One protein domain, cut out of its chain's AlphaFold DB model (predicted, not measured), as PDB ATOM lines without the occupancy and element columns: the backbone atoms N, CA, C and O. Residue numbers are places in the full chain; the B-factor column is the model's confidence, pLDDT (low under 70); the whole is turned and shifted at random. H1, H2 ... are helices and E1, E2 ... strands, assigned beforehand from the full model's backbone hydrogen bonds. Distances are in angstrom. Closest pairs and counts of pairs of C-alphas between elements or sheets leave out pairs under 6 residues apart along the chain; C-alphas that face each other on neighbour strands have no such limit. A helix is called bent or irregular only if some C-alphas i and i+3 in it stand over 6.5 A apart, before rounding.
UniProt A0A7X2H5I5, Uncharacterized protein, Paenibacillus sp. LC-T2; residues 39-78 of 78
ATOM      1  N   ILE A  39     141.354 169.690 214.817       77.06
ATOM      2  CA  ILE A  39     141.214 168.275 214.458       77.06
ATOM      3  C   ILE A  39     139.835 167.821 214.933       77.06
ATOM      4  O   ILE A  39     139.579 167.712 216.134       77.06
ATOM      5  N   GLY A  40     138.934 167.574 213.982       80.38
ATOM      6  CA  GLY A  40     137.536 167.259 214.280       80.38
ATOM      7  C   GLY A  40     136.834 168.448 214.939       80.38
ATOM      8  O   GLY A  40     136.687 169.496 214.319       80.38
ATOM      9  N   THR A  41     136.410 168.281 216.192       81.81
ATOM     10  CA  THR A  41     135.762 169.327 217.005       81.81
ATOM     11  C   THR A  41     136.698 169.956 218.039       81.81
ATOM     12  O   THR A  41     136.259 170.785 218.831       81.81
ATOM     13  N   THR A  42     137.970 169.547 218.074       77.12
ATOM     14  CA  THR A  42     138.938 170.002 219.078       77.12
ATOM     15  C   THR A  42     139.896 171.012 218.465       77.12
ATOM     16  O   THR A  42     140.604 170.698 217.504       77.12
ATOM     17  N   SER A  43     139.956 172.204 219.056       78.00
ATOM     18  CA  SER A  43     140.945 173.232 218.728       78.00
ATOM     19  C   SER A  43     142.193 173.050 219.589       78.00
ATOM     20  O   SER A  43     142.119 173.007 220.817       78.00
ATOM     21  N   TYR A  44     143.345 172.927 218.941       78.88
ATOM     22  CA  TYR A  44     144.655 172.905 219.574       78.88
ATOM     23  C   TYR A  44     145.296 174.279 219.411       78.88
ATOM     24  O   TYR A  44     145.383 174.804 218.299       78.88
ATOM     25  N   GLU A  45     145.783 174.825 220.522       79.25
ATOM     26  CA  GLU A  45     146.393 176.152 220.589       79.25
ATOM     27  C   GLU A  45     147.799 176.098 221.196       79.25
ATOM     28  O   GLU A  45     148.199 175.118 221.845       79.25
ATOM     29  N   GLY A  46     148.556 177.171 220.956       77.19
ATOM     30  CA  GLY A  46     149.902 177.368 221.477       77.19
ATOM     31  C   GLY A  46     150.845 176.208 221.153       77.19
ATOM     32  O   GLY A  46     150.893 175.688 220.041       77.19
ATOM     33  N   MET A  47     151.600 175.757 222.156       78.12
ATOM     34  CA  MET A  47     152.659 174.761 221.961       78.12
ATOM     35  C   MET A  47     152.155 173.414 221.422       78.12
ATOM     36  O   MET A  47     152.870 172.743 220.677       78.12
ATOM     37  N   LYS A  48     150.918 173.018 221.749       78.69
ATOM     38  CA  LYS A  48     150.342 171.759 221.251       78.69
ATOM     39  C   LYS A  48     150.085 171.816 219.748       78.69
ATOM     40  O   LYS A  48     150.365 170.833 219.064       78.69
ATOM     41  N   SER A  49     149.605 172.947 219.227       78.94
ATOM     42  CA  SER A  49     149.421 173.105 217.784       78.94
ATOM     43  C   SER A  49     150.771 173.171 217.069       78.94
ATOM     44  O   SER A  49     150.984 172.464 216.088       78.94
ATOM     45  N   SER A  50     151.743 173.903 217.619       77.94
ATOM     46  CA  SER A  50     153.076 174.019 217.013       77.94
ATOM     47  C   SER A  50     153.754 172.652 216.845       77.94
ATOM     48  O   SER A  50     154.307 172.358 215.788       77.94
ATOM     49  N   LEU A  51     153.683 171.789 217.866       81.38
ATOM     50  CA  LEU A  51     154.245 170.435 217.809       81.38
ATOM     51  C   LEU A  51     153.528 169.549 216.782       81.38
ATOM     52  O   LEU A  51     154.179 168.788 216.065       81.38
ATOM     53  N   LEU A  52     152.203 169.674 216.672       83.94
ATOM     54  CA  LEU A  52     151.419 168.967 215.659       83.94
ATOM     55  C   LEU A  52     151.789 169.412 214.239       83.94
ATOM     56  O   LEU A  52     151.930 168.564 213.363       83.94
ATOM     57  N   LEU A  53     152.014 170.709 214.010       81.94
ATOM     58  CA  LEU A  53     152.515 171.230 212.731       81.94
ATOM     59  C   LEU A  53     153.922 170.718 212.417       81.94
ATOM     60  O   LEU A  53     154.181 170.274 211.298       81.94
ATOM     61  N   LEU A  54     154.817 170.742 213.407       83.31
ATOM     62  CA  LEU A  54     156.206 170.326 213.246       83.31
ATOM     63  C   LEU A  54     156.330 168.846 212.869       83.31
ATOM     64  O   LEU A  54     157.138 168.502 212.011       83.31
ATOM     65  N   ILE A  55     155.529 167.976 213.488       84.62
ATOM     66  CA  ILE A  55     155.539 166.531 213.216       84.62
ATOM     67  C   ILE A  55     154.684 166.196 211.986       84.62
ATOM     68  O   ILE A  55     155.061 165.351 211.175       84.62
ATOM     69  N   GLY A  56     153.545 166.870 211.819       83.12
ATOM     70  CA  GLY A  56     152.606 166.629 210.728       83.12
ATOM     71  C   GLY A  56     153.141 167.055 209.361       83.12
ATOM     72  O   GLY A  56     152.942 166.338 208.382       83.12
ATOM     73  N   SER A  57     153.871 168.171 209.283       85.62
ATOM     74  CA  SER A  57     154.424 168.699 208.025       85.62
ATOM     75  C   SER A  57     155.342 167.699 207.289       85.62
ATOM     76  O   SER A  57     155.084 167.416 206.114       85.62
ATOM     77  N   PRO A  58     156.356 167.082 207.937       84.06
ATOM     78  CA  PRO A  58     157.157 166.016 207.333       84.06
ATOM     79  C   PRO A  58     156.319 164.850 206.809       84.06
ATOM     80  O   PRO A  58     156.553 164.379 205.700       84.06
ATOM     81  N   ILE A  59     155.330 164.395 207.585       87.38
ATOM     82  CA  ILE A  59     154.491 163.244 207.230       87.38
ATOM     83  C   ILE A  59     153.677 163.550 205.970       87.38
ATOM     84  O   ILE A  59     153.688 162.765 205.023       87.38
ATOM     85  N   VAL A  60     153.018 164.711 205.925       87.50
ATOM     86  CA  VAL A  60     152.215 165.138 204.773       87.50
ATOM     87  C   VAL A  60     153.082 165.257 203.519       87.50
ATOM     88  O   VAL A  60     152.703 164.756 202.462       87.50
ATOM     89  N   LEU A  61     154.271 165.851 203.621       87.38
ATOM     90  CA  LEU A  61     155.164 166.011 202.470       87.38
ATOM     91  C   LEU A  61     155.774 164.698 201.981       87.38
ATOM     92  O   LEU A  61     155.945 164.524 200.774       87.38
ATOM     93  N   ILE A  62     156.042 163.750 202.878       87.38
ATOM     94  CA  ILE A  62     156.422 162.383 202.508       87.38
ATOM     95  C   ILE A  62     155.285 161.712 201.731       87.38
ATOM     96  O   ILE A  62     155.542 161.114 200.689       87.38
ATOM     97  N   ILE A  63     154.035 161.838 202.185       89.12
ATOM     98  CA  ILE A  63     152.872 161.268 201.487       89.12
ATOM     99  C   ILE A  63     152.706 161.907 200.105       89.12
ATOM    100  O   ILE A  63     152.569 161.192 199.116       89.12
ATOM    101  N   ILE A  64     152.783 163.236 200.005       88.50
ATOM    102  CA  ILE A  64     152.709 163.950 198.721       88.50
ATOM    103  C   ILE A  64     153.840 163.497 197.787       88.50
ATOM    104  O   ILE A  64     153.586 163.165 196.632       88.50
ATOM    105  N   GLY A  65     155.077 163.422 198.287       85.31
ATOM    106  CA  GLY A  65     156.221 162.933 197.518       85.31
ATOM    107  C   GLY A  65     156.024 161.499 197.026       85.31
ATOM    108  O   GLY A  65     156.305 161.192 195.867       85.31
ATOM    109  N   PHE A  66     155.470 160.633 197.871       87.31
ATOM    110  CA  PHE A  66     155.139 159.264 197.500       87.31
ATOM    111  C   PHE A  66     154.100 159.212 196.370       87.31
ATOM    112  O   PHE A  66     154.316 158.528 195.371       87.31
ATOM    113  N   VAL A  67     153.014 159.980 196.491       88.38
ATOM    114  CA  VAL A  67     151.953 160.065 195.478       88.38
ATOM    115  C   VAL A  67     152.508 160.571 194.145       88.38
ATOM    116  O   VAL A  67     152.311 159.924 193.117       88.38
ATOM    117  N   ILE A  68     153.275 161.667 194.154       86.00
ATOM    118  CA  ILE A  68     153.926 162.214 192.951       86.00
ATOM    119  C   ILE A  68     154.824 161.160 192.298       86.00
ATOM    120  O   ILE A  68     154.786 160.979 191.082       86.00
ATOM    121  N   SER A  69     155.592 160.412 193.092       83.06
ATOM    122  CA  SER A  69     156.466 159.370 192.558       83.06
ATOM    123  C   SER A  69     155.704 158.233 191.873       83.06
ATOM    124  O   SER A  69     156.251 157.636 190.943       83.06
ATOM    125  N   ILE A  70     154.490 157.900 192.319       84.44
ATOM    126  CA  ILE A  70     153.648 156.897 191.653       84.44
ATOM    127  C   ILE A  70     153.201 157.424 190.287       84.44
ATOM    128  O   ILE A  70     153.355 156.725 189.285       84.44
ATOM    129  N   PHE A  71     152.710 158.664 190.228       83.00
ATOM    130  CA  PHE A  71     152.234 159.267 188.981       83.00
ATOM    131  C   PHE A  71     153.356 159.479 187.958       83.00
ATOM    132  O   PHE A  71     153.202 159.092 186.803       83.00
ATOM    133  N   MET A  72     154.523 159.976 188.380       77.75
ATOM    134  CA  MET A  72     155.682 160.126 187.488       77.75
ATOM    135  C   MET A  72     156.160 158.783 186.921       77.75
ATOM    136  O   MET A  72     156.592 158.704 185.773       77.75
ATOM    137  N   ARG A  73     156.073 157.701 187.708       72.25
ATOM    138  CA  ARG A  73     156.392 156.358 187.214       72.25
ATOM    139  C   ARG A  73     155.370 155.872 186.183       72.25
ATOM    140  O   ARG A  73     155.773 155.217 185.231       72.25
ATOM    141  N   SER A  74     154.091 156.211 186.354       67.12
ATOM    142  CA  SER A  74     153.024 155.857 185.411       67.12
ATOM    143  C   SER A  74     153.141 156.574 184.063       67.12
ATOM    144  O   SER A  74     152.712 156.013 183.059       67.12
ATOM    145  N   GLU A  75     153.682 157.795 184.018       61.78
ATOM    146  CA  GLU A  75     153.896 158.514 182.753       61.78
ATOM    147  C   GLU A  75     155.119 158.010 181.981       61.78
ATOM    148  O   GLU A  75     155.114 158.032 180.758       61.78
ATOM    149  N   SER A  76     156.139 157.494 182.670       56.38
ATOM    150  CA  SER A  76     157.353 156.963 182.032       56.38
ATOM    151  C   SER A  76     157.163 155.600 181.338       56.38
ATOM    152  O   SER A  76     158.098 155.143 180.680       56.38
ATOM    153  N   GLU A  77     156.026 154.921 181.530       55.94
ATOM    154  CA  GLU A  77     155.689 153.635 180.886       55.94
ATOM    155  C   GLU A  77     154.759 153.778 179.660       55.94
ATOM    156  O   GLU A  77     154.429 152.766 179.040       55.94
ATOM    157  N   LYS A  78     154.356 155.005 179.291       49.16
ATOM    158  CA  LYS A  78     153.658 155.317 178.029       49.16
ATOM    159  C   LYS A  78     154.636 155.817 176.973       49.16
ATOM    160  O   LYS A  78     154.380 155.516 175.788       49.16
TER     161      LYS A  78
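AT A GLANCE: This is residues 39 to 78 of the 78 residues of an uncharacterized protein of Paenibacillus sp. LC-T2 (UniProt A0A7X2H5I5). One long helix, H1, with a slight kink, makes most of the printed part and its longest axis, and a short arm, residues 39 to 45 with the strand E1, comes off its first end to give an L with one long and one short leg. The first residues of the short arm, 39 to 41, hook back beside E1. The printed part has 40 residues, with one named strand and one named helix, in the order E1, H1; E1 pairs with no named strand, and the class is mostly helix. The whole is extended, a rod with a radius of gyration of the C-alphas of 15.8 A and spans of 48 by 19 by 7 A.

HOW THE PARTS SIT: H1, residues 46 to 75, has a kink of 26 degrees near residue 55. It is neither bent nor irregular, but only just: C-alphas 55 and 58 are 6.1 A apart. Along its backbone, 24 of 26 O i to N i+4 pairs are within hydrogen-bond range. E1, residues 42 to 44, and H1 meet only through their link, which is tight, with one residue, Glu 45. Residues 45 to 51, of which 46 to 51 belong to H1, stand free, and so do residues 53 to 78, of which 53 to 75 belong to H1.

IN THESE COORDINATES: H1 runs from C-alpha 46 at (149.902, 177.368, 221.477) to C-alpha 75 at (153.896, 158.514, 182.753), a length of 43.3 A. E1 begins with C-alpha 42 at (138.938, 170.002, 219.078) and measures 6.4 A from first to last C-alpha.

THE WHOLE: The two C-alphas farthest apart are those of Gly 46 and Lys 78, at 48.9 A. The printed part has no cut and ends at residue 78, the chain's last residue. The mean pLDDT of the printed part is 79.4, and residues 74 to 78 are under 70.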